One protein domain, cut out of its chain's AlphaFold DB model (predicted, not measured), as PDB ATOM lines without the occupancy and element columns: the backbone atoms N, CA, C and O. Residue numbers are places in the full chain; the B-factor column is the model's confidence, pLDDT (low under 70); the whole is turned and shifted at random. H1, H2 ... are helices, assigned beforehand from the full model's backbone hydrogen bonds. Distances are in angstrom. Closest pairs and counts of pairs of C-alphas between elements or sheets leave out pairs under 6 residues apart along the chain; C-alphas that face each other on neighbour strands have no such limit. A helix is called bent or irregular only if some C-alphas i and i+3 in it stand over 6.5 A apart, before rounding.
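This is residues 35 to 140 of the 174 residues of an uncharacterized protein of Acidobacteria bacterium (UniProt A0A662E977). One long helix, H2, makes the long axis of a rod, with H1 folded back along part of it as a helical hairpin and a second, shorter helical hairpin, H3 and H4, joined to its later part through H3. H1 packs on residues 68 to 82 of H2 and H3 on residues 77 to 91, while H1 stays apart from both H3 and H4; the link of residues 93 to 102 folds back along H2 before H3 begins. The printed part has 106 residues with four named helices in the order H1, H2, H3, H4 and no named strand, and its class is all helix. It is only just loose, close to compact, with a radius of gyration of the C-alphas of 15.9 A, and its C-alphas span 50 by 24 by 22 A.

H1, residues 35 to 53, and H2, residues 61 to 92, form a helical hairpin. They touch, with the C-alphas of Ala 38 and Ser 75 closest at 4.2 A, and run opposite ways at a shallow tilt of 23 degrees; H2 touches H1 with residues 68 to 82 alone. H3, residues 103 to 117, touches H2 at residues 77 to 91 alone, where the C-alphas of Ile 84 and Ala 110 are closest at 5.1 A. H2 and H3 run the same way at a shallow tilt of 34 degrees, only just short of steep. H3 and H4, residues 126 to 139, form the second helical hairpin: they touch, run opposite ways at a shallow tilt of 17 degrees, and have their closest C-alphas, those of Leu 103 and His 137, at 5.5 A. H4 is close to H2 but not clearly touching, with the C-alphas of Arg 73 and Phe 136 closest at 7.0 A and a steep tilt of 49 degrees, opposite ways. H1 is apart from H3 and from H4. The helix packing is mostly aligned, with the 3 pairs that touch at a shallow tilt. Every O i to N i+4 pair is within hydrogen-bond range in H1, H3 and H4, and 26 of 28 are in H2.

H1 begins at C-alpha 35, (39.192, 75.870, 55.257), and is 26.9 A long from first to last C-alpha. H2 runs 45.8 A, from C-alpha 61 at (23.803, 99.276, 59.646) to C-alpha 92 at (50.206, 68.288, 38.666). H2 is irregular, but only just: C-alphas 63 and 66 are 6.8 A apart. H3 is 20.5 A long, and H4 is 19.8 A long, ending at C-alpha 139, (32.948, 96.198, 44.585).

The two C-alphas farthest apart are those of Asn 58 and Ala 92, 50.6 A. The printed part has no cut, and the links H1 to H2, H2 to H3 and H3 to H4, of 7, 10 and 8 residues, are short. The mean pLDDT of the printed part is 88.4, and the model's confidence is low, under 70, at residues 121 to 124, in the link between H3 and H4.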
ATOM      1  N   THR A  35      40.638  76.084  55.100       79.75
ATOM      2  CA  THR A  35      39.192  75.870  55.257       79.75
ATOM      3  C   THR A  35      38.642  76.449  56.558       79.75
ATOM      4  O   THR A  35      37.698  77.229  56.498       79.75
ATOM      5  N   ALA A  36      39.282  76.189  57.701       81.94
ATOM      6  CA  ALA A  36      38.879  76.720  59.001       81.94
ATOM      7  C   ALA A  36      38.886  78.259  59.030       81.94
ATOM      8  O   ALA A  36      37.977  78.875  59.582       81.94
ATOM      9  N   TYR A  37      39.858  78.891  58.360       83.38
ATOM     10  CA  TYR A  37      39.869  80.345  58.176       83.38
ATOM     11  C   TYR A  37      38.670  80.818  57.355       83.38
ATOM     12  O   TYR A  37      37.949  81.720  57.773       83.38
ATOM     13  N   ALA A  38      38.436  80.217  56.185       90.19
ATOM     14  CA  ALA A  38      37.327  80.627  55.331       90.19
ATOM     15  C   ALA A  38      35.964  80.445  56.013       90.19
ATOM     16  O   ALA A  38      35.105  81.324  55.903       90.19
ATOM     17  N   ASP A  39      35.778  79.337  56.723       90.06
ATOM     18  CA  ASP A  39      34.546  79.040  57.447       90.06
ATOM     19  C   ASP A  39      34.371  79.976  58.640       90.06
ATOM     20  O   ASP A  39      33.289  80.531  58.800       90.06
ATOM     21  N   GLY A  40      35.435  80.258  59.397       91.25
ATOM     22  CA  GLY A  40      35.402  81.224  60.496       91.25
ATOM     23  C   GLY A  40      35.010  82.631  60.043       91.25
ATOM     24  O   GLY A  40      34.171  83.265  60.676       91.25
ATOM     25  N   PHE A  41      35.548  83.112  58.916       93.75
ATOM     26  CA  PHE A  41      35.150  84.411  58.363       93.75
ATOM     27  C   PHE A  41      33.686  84.438  57.913       93.75
ATOM     28  O   PHE A  41      33.006  85.433  58.146       93.75
ATOM     29  N   MET A  42      33.195  83.366  57.283       94.06
ATOM     30  CA  MET A  42      31.790  83.288  56.872       94.06
ATOM     31  C   MET A  42      30.861  83.230  58.084       94.06
ATOM     32  O   MET A  42      29.969  84.059  58.190       94.06
ATOM     33  N   ALA A  43      31.129  82.328  59.028       94.44
ATOM     34  CA  ALA A  43      30.329  82.162  60.236       94.44
ATOM     35  C   ALA A  43      30.301  83.440  61.087       94.44
ATOM     36  O   ALA A  43      29.264  83.801  61.631       94.44
ATOM     37  N   ALA A  44      31.420  84.169  61.170       95.00
ATOM     38  CA  ALA A  44      31.449  85.469  61.833       95.00
ATOM     39  C   ALA A  44      30.552  86.499  61.127       95.00
ATOM     40  O   ALA A  44      29.879  87.277  61.798       95.00
ATOM     41  N   ALA A  45      30.531  86.515  59.790       94.50
ATOM     42  CA  ALA A  45      29.649  87.396  59.028       94.50
ATOM     43  C   ALA A  45      28.170  87.034  59.245       94.50
ATOM     44  O   ALA A  45      27.371  87.924  59.534       94.50
ATOM     45  N   ASP A  46      27.841  85.741  59.182       93.75
ATOM     46  CA  ASP A  46      26.491  85.215  59.410       93.75
ATOM     47  C   ASP A  46      25.998  85.581  60.819       93.75
ATOM     48  O   ASP A  46      24.934  86.177  60.971       93.75
ATOM     49  N   GLN A  47      26.822  85.359  61.850       94.44
ATOM     50  CA  GLN A  47      26.477  85.697  63.233       94.44
ATOM     51  C   GLN A  47      26.240  87.201  63.431       94.44
ATOM     52  O   GLN A  47      25.388  87.595  64.228       94.44
ATOM     53  N   LEU A  48      26.991  88.065  62.737       92.56
ATOM     54  CA  LEU A  48      26.758  89.510  62.786       92.56
ATOM     55  C   LEU A  48      25.406  89.881  62.173       92.56
ATOM     56  O   LEU A  48      24.710  90.714  62.749       92.56
ATOM     57  N   ILE A  49      25.024  89.266  61.050       90.50
ATOM     58  CA  ILE A  49      23.707  89.478  60.434       90.50
ATOM     59  C   ILE A  49      22.600  89.005  61.373       90.50
ATOM     60  O   ILE A  49      21.706  89.789  61.684       90.50
ATOM     61  N   GLU A  50      22.696  87.779  61.889       91.19
ATOM     62  CA  GLU A  50      21.711  87.221  62.824       91.19
ATOM     63  C   GLU A  50      21.530  88.120  64.053       91.19
ATOM     64  O   GLU A  50      20.410  88.421  64.464       91.19
ATOM     65  N   ASN A  51      22.632  88.619  64.619       91.19
ATOM     66  CA  ASN A  51      22.580  89.507  65.775       91.19
ATOM     67  C   ASN A  51      21.951  90.875  65.448       91.19
ATOM     68  O   ASN A  51      21.324  91.473  66.324       91.19
ATOM     69  N   ILE A  52      22.106  91.391  64.221       88.94
ATOM     70  CA  ILE A  52      21.416  92.611  63.766       88.94
ATOM     71  C   ILE A  52      19.915  92.347  63.647       88.94
ATOM     72  O   ILE A  52      19.118  93.121  64.175       88.94
ATOM     73  N   GLU A  53      19.524  91.250  62.996       87.56
ATOM     74  CA  GLU A  53      18.119  90.879  62.786       87.56
ATOM     75  C   GLU A  53      17.376  90.632  64.103       87.56
ATOM     76  O   GLU A  53      16.207  90.989  64.239       87.56
ATOM     77  N   GLN A  54      18.069  90.082  65.101       90.94
ATOM     78  CA  GLN A  54      17.538  89.859  66.448       90.94
ATOM     79  C   GLN A  54      17.584  91.111  67.344       90.94
ATOM     80  O   GLN A  54      17.155  91.057  68.496       90.94
ATOM     81  N   GLY A  55      18.114  92.240  66.857       89.12
ATOM     82  CA  GLY A  55      18.247  93.473  67.640       89.12
ATOM     83  C   GLY A  55      19.268  93.387  68.783       89.12
ATOM     84  O   GLY A  55      19.217  94.187  69.716       89.12
ATOM     85  N   LEU A  56      20.200  92.430  68.727       90.38
ATOM     86  CA  LEU A  56      21.240  92.210  69.740       90.38
ATOM     87  C   LEU A  56      22.446  93.146  69.575       90.38
ATOM     88  O   LEU A  56      23.270  93.265  70.483       90.38
ATOM     89  N   LEU A  57      22.561  93.825  68.431       84.94
ATOM     90  CA  LEU A  57      23.616  94.797  68.155       84.94
ATOM     91  C   LEU A  57      23.058  96.219  68.092       84.94
ATOM     92  O   LEU A  57      22.327  96.581  67.178       84.94
ATOM     93  N   ASN A  58      23.486  97.061  69.034       84.69
ATOM     94  CA  ASN A  58      23.211  98.499  69.014       84.69
ATOM     95  C   ASN A  58      24.278  99.240  68.183       84.69
ATOM     96  O   ASN A  58      25.155  99.923  68.728       84.69
ATOM     97  N   ARG A  59      24.275  99.010  66.866       82.69
ATOM     98  CA  ARG A  59      25.157  99.657  65.880       82.69
ATOM     99  C   ARG A  59      24.356 100.052  64.649       82.69
ATOM    100  O   ARG A  59      23.415  99.355  64.280       82.69
ATOM    101  N   HIS A  60      24.737 101.156  64.011       83.81
ATOM    102  CA  HIS A  60      24.080 101.573  62.778       83.81
ATOM    103  C   HIS A  60      24.450 100.605  61.633       83.81
ATOM    104  O   HIS A  60      25.625 100.238  61.527       83.81
ATOM    105  N   PRO A  61      23.511 100.194  60.754       79.44
ATOM    106  CA  PRO A  61      23.803  99.276  59.646       79.44
ATOM    107  C   PRO A  61      24.978  99.724  58.764       79.44
ATOM    108  O   PRO A  61      25.816  98.904  58.390       79.44
ATOM    109  N   ASP A  62      25.102 101.028  58.513       80.75
ATOM    110  CA  ASP A  62      26.204 101.591  57.719       80.75
ATOM    111  C   ASP A  62      27.587 101.373  58.352       80.75
ATOM    112  O   ASP A  62      28.578 101.235  57.636       80.75
ATOM    113  N   GLU A  63      27.674 101.322  59.685       81.94
ATOM    114  CA  GLU A  63      28.942 101.111  60.394       81.94
ATOM    115  C   GLU A  63      29.424  99.666  60.254       81.94
ATOM    116  O   GLU A  63      30.626  99.406  60.171       81.94
ATOM    117  N   ILE A  64      28.487  98.716  60.226       87.62
ATOM    118  CA  ILE A  64      28.792  97.285  60.287       87.62
ATOM    119  C   ILE A  64      28.774  96.605  58.915       87.62
ATOM    120  O   ILE A  64      29.450  95.591  58.732       87.62
ATOM    121  N   PHE A  65      28.087  97.192  57.928       87.12
ATOM    122  CA  PHE A  65      28.012  96.687  56.556       87.12
ATOM    123  C   PHE A  65      29.398  96.391  55.970       87.12
ATOM    124  O   PHE A  65      29.641  95.304  55.446       87.12
ATOM    125  N   TYR A  66      30.331  97.338  56.099       86.44
ATOM    126  CA  TYR A  66      31.687  97.206  55.564       86.44
ATOM    127  C   TYR A  66      32.451  96.031  56.182       86.44
ATOM    128  O   TYR A  66      33.145  95.305  55.469       86.44
ATOM    129  N   ALA A  67      32.280  95.806  57.488       90.75
ATOM    130  CA  ALA A  67      32.888  94.681  58.185       90.75
ATOM    131  C   ALA A  67      32.302  93.349  57.696       90.75
ATOM    132  O   ALA A  67      33.060  92.469  57.296       90.75
ATOM    133  N   ILE A  68      30.972  93.224  57.641       92.19
ATOM    134  CA  ILE A  68      30.282  92.013  57.163       92.19
ATOM    135  C   ILE A  68      30.697  91.686  55.723       92.19
ATOM    136  O   ILE A  68      31.128  90.571  55.423       92.19
ATOM    137  N   ALA A  69      30.646  92.676  54.830       91.25
ATOM    138  CA  ALA A  69      31.053  92.507  53.442       91.25
ATOM    139  C   ALA A  69      32.535  92.105  53.326       91.25
ATOM    140  O   ALA A  69      32.878  91.241  52.517       91.25
ATOM    141  N   PHE A  70      33.424  92.680  54.143       91.88
ATOM    142  CA  PHE A  70      34.836  92.297  54.165       91.88
ATOM    143  C   PHE A  70      35.048  90.844  54.621       91.88
ATOM    144  O   PHE A  70      35.848  90.129  54.010       91.88
ATOM    145  N   LEU A  71      34.316  90.387  55.641       94.44
ATOM    146  CA  LEU A  71      34.377  89.008  56.129       94.44
ATOM    147  C   LEU A  71      33.964  88.014  55.030       94.44
ATOM    148  O   LEU A  71      34.729  87.099  54.711       94.44
ATOM    149  N   TYR A  72      32.830  88.248  54.357       94.75
ATOM    150  CA  TYR A  72      32.417  87.420  53.216       94.75
ATOM    151  C   TYR A  72      33.436  87.448  52.075       94.75
ATOM    152  O   TYR A  72      33.810  86.389  51.564       94.75
ATOM    153  N   ARG A  73      33.949  88.632  51.707       93.50
ATOM    154  CA  ARG A  73      34.994  88.766  50.678       93.50
ATOM    155  C   ARG A  73      36.170  87.845  50.972       93.50
ATOM    156  O   ARG A  73      36.662  87.139  50.091       93.50
ATOM    157  N   HIS A  74      36.673  87.926  52.200       92.62
ATOM    158  CA  HIS A  74      37.889  87.243  52.582       92.62
ATOM    159  C   HIS A  74      37.665  85.734  52.690       92.62
ATOM    160  O   HIS A  74      38.512  84.961  52.243       92.62
ATOM    161  N   SER A  75      36.489  85.314  53.156       94.69
ATOM    162  CA  SER A  75      36.067  83.918  53.095       94.69
ATOM    163  C   SER A  75      36.076  83.367  51.659       94.69
ATOM    164  O   SER A  75      36.685  82.325  51.395       94.69
ATOM    165  N   VAL A  76      35.478  84.092  50.704       94.75
ATOM    166  CA  VAL A  76      35.449  83.711  49.280       94.75
ATOM    167  C   VAL A  76      36.860  83.627  48.694       94.75
ATOM    168  O   VAL A  76      37.191  82.646  48.029       94.75
ATOM    169  N   GLU A  77      37.713  84.621  48.958       94.88
ATOM    170  CA  GLU A  77      39.109  84.623  48.499       94.88
ATOM    171  C   GLU A  77      39.861  83.379  48.994       94.88
ATOM    172  O   GLU A  77      40.513  82.685  48.211       94.88
ATOM    173  N   THR A  78      39.738  83.078  50.286       92.94
ATOM    174  CA  THR A  78      40.419  81.958  50.938       92.94
ATOM    175  C   THR A  78      39.928  80.610  50.396       92.94
ATOM    176  O   THR A  78      40.744  79.728  50.118       92.94
ATOM    177  N   ARG A  79      38.624  80.464  50.119       93.19
ATOM    178  CA  ARG A  79      38.053  79.278  49.447       93.19
ATOM    179  C   ARG A  79      38.553  79.103  48.018       93.19
ATOM    180  O   ARG A  79      38.915  77.993  47.633       93.19
ATOM    181  N   LEU A  80      38.635  80.174  47.229       94.12
ATOM    182  CA  LEU A  80      39.187  80.085  45.871       94.12
ATOM    183  C   LEU A  80      40.650  79.639  45.888       94.12
ATOM    184  O   LEU A  80      41.041  78.786  45.091       94.12
ATOM    185  N   LYS A  81      41.444  80.165  46.825       93.75
ATOM    186  CA  LYS A  81      42.844  79.764  47.006       93.75
ATOM    187  C   LYS A  81      42.981  78.286  47.374       93.75
ATOM    188  O   LYS A  81      43.838  77.603  46.821       93.75
ATOM    189  N   GLN A  82      42.107  77.771  48.240       91.25
ATOM    190  CA  GLN A  82      42.057  76.340  48.562       91.25
ATOM    191  C   GLN A  82      41.738  75.481  47.347       91.25
ATOM    192  O   GLN A  82      42.430  74.499  47.102       91.25
ATOM    193  N   ILE A  83      40.712  75.859  46.582       91.38
ATOM    194  CA  ILE A  83      40.312  75.130  45.376       91.38
ATOM    195  C   ILE A  83      41.485  75.059  44.396       91.38
ATOM    196  O   ILE A  83      41.786  73.985  43.884       91.38
ATOM    197  N   ILE A  84      42.176  76.179  44.165       93.12
ATOM    198  CA  ILE A  84      43.348  76.231  43.281       93.12
ATOM    199  C   ILE A  84      44.460  75.319  43.803       93.12
ATOM    200  O   ILE A  84      44.967  74.497  43.039       93.12
ATOM    201  N   ALA A  85      44.823  75.429  45.081       91.62
ATOM    202  CA  ALA A  85      45.886  74.626  45.679       91.62
ATOM    203  C   ALA A  85      45.574  73.120  45.613       91.62
ATOM    204  O   ALA A  85      46.418  72.334  45.184       91.62
ATOM    205  N   ALA A  86      44.349  72.721  45.962       90.50
ATOM    206  CA  ALA A  86      43.920  71.325  45.948       90.50
ATOM    207  C   ALA A  86      43.838  70.758  44.522       90.50
ATOM    208  O   ALA A  86      44.367  69.680  44.255       90.50
ATOM    209  N   ALA A  87      43.218  71.486  43.589       91.62
ATOM    210  CA  ALA A  87      43.061  71.020  42.214       91.62
ATOM    211  C   ALA A  87      44.399  70.983  41.457       91.62
ATOM    212  O   ALA A  87      44.653  70.043  40.712       91.62
ATOM    213  N   SER A  88      45.286  71.960  41.674       92.50
ATOM    214  CA  SER A  88      46.637  71.935  41.089       92.50
ATOM    215  C   SER A  88      47.490  70.798  41.647       92.50
ATOM    216  O   SER A  88      48.155  70.116  40.872       92.50
ATOM    217  N   TYR A  89      47.417  70.528  42.954       91.94
ATOM    218  CA  TYR A  89      48.075  69.363  43.539       91.94
ATOM    219  C   TYR A  89      47.545  68.059  42.934       91.94
ATOM    220  O   TYR A  89      48.331  67.195  42.558       91.94
ATOM    221  N   HIS A  90      46.226  67.943  42.774       91.56
ATOM    222  CA  HIS A  90      45.605  66.771  42.163       91.56
ATOM    223  C   HIS A  90      46.041  66.555  40.704       91.56
ATOM    224  O   HIS A  90      46.334  65.429  40.317       91.56
ATOM    225  N   LEU A  91      46.111  67.625  39.904       92.69
ATOM    226  CA  LEU A  91      46.428  67.551  38.473       92.69
ATOM    227  C   LEU A  91      47.933  67.451  38.170       92.69
ATOM    228  O   LEU A  91      48.315  66.821  37.189       92.69
ATOM    229  N   ALA A  92      48.784  68.099  38.969       92.38
ATOM    230  CA  ALA A  92      50.206  68.288  38.666       92.38
ATOM    231  C   ALA A  92      51.162  67.791  39.766       92.38
ATOM    232  O   ALA A  92      52.375  67.926  39.624       92.38
ATOM    233  N   GLY A  93      50.652  67.248  40.878       89.56
ATOM    234  CA  GLY A  93      51.464  66.754  42.000       89.56
ATOM    235  C   GLY A  93      52.101  67.845  42.868       89.56
ATOM    236  O   GLY A  93      52.850  67.540  43.793       89.56
ATOM    237  N   SER A  94      51.812  69.122  42.601       87.25
ATOM    238  CA  SER A  94      52.306  70.260  43.381       87.25
ATOM    239  C   SER A  94      51.231  71.333  43.521       87.25
ATOM    240  O   SER A  94      50.595  71.696  42.531       87.25
ATOM    241  N   ALA A  95      51.054  71.863  44.733       85.31
ATOM    242  CA  ALA A  95      50.093  72.928  44.990       85.31
ATOM    243  C   ALA A  95      50.600  74.273  44.452       85.31
ATOM    244  O   ALA A  95      51.714  74.707  44.758       85.31
ATOM    245  N   ASP A  96      49.756  74.974  43.703       84.12
ATOM    246  CA  ASP A  96      49.990  76.373  43.386       84.12
ATOM    247  C   ASP A  96      49.657  77.266  44.586       84.12
ATOM    248  O   ASP A  96      48.512  77.352  45.026       84.12
ATOM    249  N   ILE A  97      50.680  77.955  45.092       80.88
ATOM    250  CA  ILE A  97      50.599  78.810  46.284       80.88
ATOM    251  C   ILE A  97      50.805  80.301  45.976       80.88
ATOM    252  O   ILE A  97      50.659  81.145  46.859       80.88
ATOM    253  N   ARG A  98      51.141  80.662  44.729       77.31
ATOM    254  CA  ARG A  98      51.402  82.056  44.333       77.31
ATOM    255  C   ARG A  98      50.108  82.729  43.895       77.31
ATOM    256  O   ARG A  98      49.787  82.793  42.710       77.31
ATOM    257  N   MET A  99      49.365  83.238  44.871       83.19
ATOM    258  CA  MET A  99      48.027  83.784  44.655       83.19
ATOM    259  C   MET A  99      47.877  85.179  45.268       83.19
ATOM    260  O   MET A  99      48.119  85.375  46.457       83.19
ATOM    261  N   GLY A 100      47.451  86.145  44.452       87.50
ATOM    262  CA  GLY A 100      47.136  87.506  44.897       87.50
ATOM    263  C   GLY A 100      45.749  87.625  45.542       87.50
ATOM    264  O   GLY A 100      45.188  86.650  46.039       87.50
ATOM    265  N   HIS A 101      45.189  88.834  45.509       89.88
ATOM    266  CA  HIS A 101      43.862  89.162  46.064       89.88
ATOM    267  C   HIS A 101      42.795  89.422  44.986       89.88
ATOM    268  O   HIS A 101      41.674  89.828  45.292       89.88
ATOM    269  N   ASP A 102      43.149  89.235  43.714       92.25
ATOM    270  CA  ASP A 102      42.257  89.456  42.580       92.25
ATOM    271  C   ASP A 102      41.243  88.309  42.455       92.25
ATOM    272  O   ASP A 102      41.540  87.263  41.882       92.25
ATOM    273  N   LEU A 103      40.034  88.517  42.987       94.56
ATOM    274  CA  LEU A 103      38.944  87.538  42.920       94.56
ATOM    275  C   LEU A 103      38.601  87.102  41.488       94.56
ATOM    276  O   LEU A 103      38.244  85.943  41.295       94.56
ATOM    277  N   SER A 104      38.735  87.981  40.488       94.88
ATOM    278  CA  SER A 104      38.471  87.625  39.090       94.88
ATOM    279  C   SER A 104      39.498  86.611  38.584       94.88
ATOM    280  O   SER A 104      39.138  85.520  38.134       94.88
ATOM    281  N   GLY A 105      40.790  86.922  38.738       94.62
ATOM    282  CA  GLY A 105      41.877  86.011  38.387       94.62
ATOM    283  C   GLY A 105      41.813  84.687  39.154       94.62
ATOM    284  O   GLY A 105      41.973  83.620  38.555       94.62
ATOM    285  N   LEU A 106      41.515  84.737  40.457       95.88
ATOM    286  CA  LEU A 106      41.325  83.542  41.282       95.88
ATOM    287  C   LEU A 106      40.151  82.694  40.783       95.88
ATOM    288  O   LEU A 106      40.304  81.487  40.620       95.88
ATOM    289  N   TRP A 107      39.005  83.305  40.485       95.75
ATOM    290  CA  TRP A 107      37.837  82.594  39.970       95.75
ATOM    291  C   TRP A 107      38.117  81.907  38.636       95.75
ATOM    292  O   TRP A 107      37.868  80.711  38.498       95.75
ATOM    293  N   HIS A 108      38.665  82.631  37.656       94.56
ATOM    294  CA  HIS A 108      38.954  82.060  36.341       94.56
ATOM    295  C   HIS A 108      39.935  80.890  36.433       94.56
ATOM    296  O   HIS A 108      39.751  79.871  35.763       94.56
ATOM    297  N   ARG A 109      40.939  81.006  37.306       94.50
ATOM    298  CA  ARG A 109      41.900  79.934  37.557       94.50
ATOM    299  C   ARG A 109      41.261  78.735  38.255       94.50
ATOM    300  O   ARG A 109      41.441  77.613  37.790       94.50
ATOM    301  N   ALA A 110      40.501  78.966  39.325       93.56
ATOM    302  CA  ALA A 110      39.785  77.920  40.052       93.56
ATOM    303  C   ALA A 110      38.813  77.173  39.130       93.56
ATOM    304  O   ALA A 110      38.832  75.949  39.079       93.56
ATOM    305  N   ARG A 111      38.019  77.907  38.340       92.69
ATOM    306  CA  ARG A 111      37.089  77.346  37.355       92.69
ATOM    307  C   ARG A 111      37.813  76.449  36.357       92.69
ATOM    308  O   ARG A 111      37.362  75.331  36.144       92.69
ATOM    309  N   LYS A 112      38.921  76.921  35.772       91.88
ATOM    310  CA  LYS A 112      39.719  76.135  34.820       91.88
ATOM    311  C   LYS A 112      40.180  74.816  35.448       91.88
ATOM    312  O   LYS A 112      39.880  73.756  34.908       91.88
ATOM    313  N   LEU A 113      40.832  74.887  36.609       92.44
ATOM    314  CA  LEU A 113      41.347  73.706  37.306       92.44
ATOM    315  C   LEU A 113      40.228  72.737  37.709       92.44
ATOM    316  O   LEU A 113      40.384  71.533  37.555       92.44
ATOM    317  N   LEU A 114      39.080  73.243  38.168       90.56
ATOM    318  CA  LEU A 114      37.917  72.408  38.481       90.56
ATOM    319  C   LEU A 114      37.387  71.681  37.244       90.56
ATOM    320  O   LEU A 114      37.085  70.498  37.330       90.56
ATOM    321  N   THR A 115      37.289  72.365  36.101       89.44
ATOM    322  CA  THR A 115      36.821  71.743  34.852       89.44
ATOM    323  C   THR A 115      37.817  70.759  34.242       89.44
ATOM    324  O   THR A 115      37.407  69.907  33.463       89.44
ATOM    325  N   GLU A 116      39.106  70.884  34.567       90.31
ATOM    326  CA  GLU A 116      40.152  69.934  34.168       90.31
ATOM    327  C   GLU A 116      40.195  68.719  35.102       90.31
ATOM    328  O   GLU A 116      40.346  67.596  34.637       90.31
ATOM    329  N   ALA A 117      40.024  68.930  36.411       87.50
ATOM    330  CA  ALA A 117      40.034  67.865  37.414       87.50
ATOM    331  C   ALA A 117      38.744  67.033  37.435       87.50
ATOM    332  O   ALA A 117      38.760  65.892  37.890       87.50
ATOM    333  N   ARG A 118      37.616  67.604  36.994       81.38
ATOM    334  CA  ARG A 118      36.298  66.972  37.063       81.38
ATOM    335  C   ARG A 118      35.470  67.248  35.815       81.38
ATOM    336  O   ARG A 118      35.076  68.384  35.550       81.38
ATOM    337  N   GLU A 119      35.155  66.189  35.077       72.94
ATOM    338  CA  GLU A 119      34.356  66.271  33.851       72.94
ATOM    339  C   GLU A 119      32.898  66.691  34.132       72.94
ATOM    340  O   GLU A 119      32.314  67.465  33.370       72.94
ATOM    341  N   ASP A 120      32.355  66.298  35.289       74.00
ATOM    342  CA  ASP A 120      31.013  66.640  35.789       74.00
ATOM    343  C   ASP A 120      30.906  68.062  36.375       74.00
ATOM    344  O   ASP A 120      29.810  68.555  36.650       74.00
ATOM    345  N   ALA A 121      32.026  68.781  36.517       69.94
ATOM    346  CA  ALA A 121      32.006  70.177  36.948       69.94
ATOM    347  C   ALA A 121      31.290  71.086  35.928       69.94
ATOM    348  O   ALA A 121      30.768  72.143  36.298       69.94
ATOM    349  N   LYS A 122      31.216  70.670  34.654       59.69
ATOM    350  CA  LYS A 122      30.456  71.331  33.580       59.69
ATOM    351  C   LYS A 122      28.947  71.109  33.779       59.69
ATOM    352  O   LYS A 122      28.317  70.338  33.070       59.69
ATOM    353  N   GLY A 123      28.366  71.781  34.768       59.38
ATOM    354  CA  GLY A 123      26.946  71.648  35.132       59.38
ATOM    355  C   GLY A 123      26.653  72.016  36.586       59.38
ATOM    356  O   GLY A 123      25.523  72.359  36.927       59.38
ATOM    357  N   MET A 124      27.685  72.028  37.436       61.50
ATOM    358  CA  MET A 124      27.619  72.610  38.776       61.50
ATOM    359  C   MET A 124      27.212  74.097  38.715       61.50
ATOM    360  O   MET A 124      27.404  74.741  37.677       61.50
ATOM    361  N   PRO A 125      26.723  74.700  39.818       77.56
ATOM    362  CA  PRO A 125      26.364  76.123  39.892       77.56
ATOM    363  C   PRO A 125      27.564  77.094  39.758       77.56
ATOM    364  O   PRO A 125      27.539  78.194  40.303       77.56
ATOM    365  N   LEU A 126      28.605  76.727  39.002       82.44
ATOM    366  CA  LEU A 126      29.790  77.527  38.708       82.44
ATOM    367  C   LEU A 126      29.434  78.854  38.044       82.44
ATOM    368  O   LEU A 126      30.013  79.867  38.405       82.44
ATOM    369  N   GLU A 127      28.470  78.896  37.123       83.50
ATOM    370  CA  GLU A 127      28.076  80.172  36.507       83.50
ATOM    371  C   GLU A 127      27.421  81.118  37.525       83.50
ATOM    372  O   GLU A 127      27.699  82.319  37.535       83.50
ATOM    373  N   ARG A 128      26.608  80.580  38.447       86.69
ATOM    374  CA  ARG A 128      25.993  81.369  39.527       86.69
ATOM    375  C   ARG A 128      27.045  81.858  40.522       86.69
ATOM    376  O   ARG A 128      27.065  83.042  40.845       86.69
ATOM    377  N   ALA A 129      27.944  80.973  40.951       89.56
ATOM    378  CA  ALA A 129      29.060  81.324  41.826       89.56
ATOM    379  C   ALA A 129      29.956  82.388  41.174       89.56
ATOM    380  O   ALA A 129      30.258  83.405  41.788       89.56
ATOM    381  N   GLY A 130      30.307  82.197  39.902       91.12
ATOM    382  CA  GLY A 130      31.108  83.135  39.126       91.12
ATOM    383  C   GLY A 130      30.468  84.513  39.030       91.12
ATOM    384  O   GLY A 130      31.155  85.507  39.243       91.12
ATOM    385  N   LYS A 131      29.154  84.592  38.785       90.75
ATOM    386  CA  LYS A 131      28.423  85.865  38.793       90.75
ATOM    387  C   LYS A 131      28.610  86.609  40.122       90.75
ATOM    388  O   LYS A 131      29.057  87.753  40.106       90.75
ATOM    389  N   LEU A 132      28.335  85.953  41.250       91.69
ATOM    390  CA  LEU A 132      28.426  86.568  42.580       91.69
ATOM    391  C   LEU A 132      29.865  86.965  42.945       91.69
ATOM    392  O   LEU A 132      30.106  88.065  43.436       91.69
ATOM    393  N   ILE A 133      30.845  86.108  42.642       94.25
ATOM    394  CA  ILE A 133      32.266  86.395  42.890       94.25
ATOM    395  C   ILE A 133      32.724  87.614  42.081       94.25
ATOM    396  O   ILE A 133      33.455  88.465  42.593       94.25
ATOM    397  N   LEU A 134      32.297  87.722  40.821       92.88
ATOM    398  CA  LEU A 134      32.655  88.845  39.957       92.88
ATOM    399  C   LEU A 134      31.932  90.141  40.348       92.88
ATOM    400  O   LEU A 134      32.497  91.220  40.165       92.88
ATOM    401  N   GLU A 135      30.729  90.067  40.917       89.81
ATOM    402  CA  GLU A 135      30.069  91.215  41.551       89.81
ATOM    403  C   GLU A 135      30.866  91.704  42.770       89.81
ATOM    404  O   GLU A 135      31.203  92.888  42.846       89.81
ATOM    405  N   PHE A 136      31.301  90.788  43.639       89.38
ATOM    406  CA  PHE A 136      32.191  91.102  44.761       89.38
ATOM    407  C   PHE A 136      33.520  91.715  44.304       89.38
ATOM    408  O   PHE A 136      33.991  92.702  44.869       89.38
ATOM    409  N   HIS A 137      34.117  91.175  43.236       90.44
ATOM    410  CA  HIS A 137      35.339  91.720  42.650       90.44
ATOM    411  C   HIS A 137      35.154  93.162  42.166       90.44
ATOM    412  O   HIS A 137      36.044  93.990  42.348       90.44
ATOM    413  N   ARG A 138      34.012  93.482  41.543       87.19
ATOM    414  CA  ARG A 138      33.716  94.846  41.075       87.19
ATOM    415  C   ARG A 138      33.600  95.836  42.232       87.19
ATOM    416  O   ARG A 138      34.029  96.977  42.066       87.19
ATOM    417  N   LEU A 139      33.049  95.398  43.364       84.44
ATOM    418  CA  LEU A 139      32.948  96.198  44.585       84.44
ATOM    419  C   LEU A 139      34.318  96.412  45.247       84.44
ATOM    420  O   LEU A 139      34.656  97.548  45.573       84.44
ATOM    421  N   ASP A 140      35.131  95.359  45.395       84.44
ATOM    422  CA  ASP A 140      36.460  95.445  46.017       84.44
ATOM    423  C   ASP A 140      37.525  94.602  45.302       84.44
ATOM    424  O   ASP A 140      37.844  93.462  45.665       84.44
TER     425      ASP A 140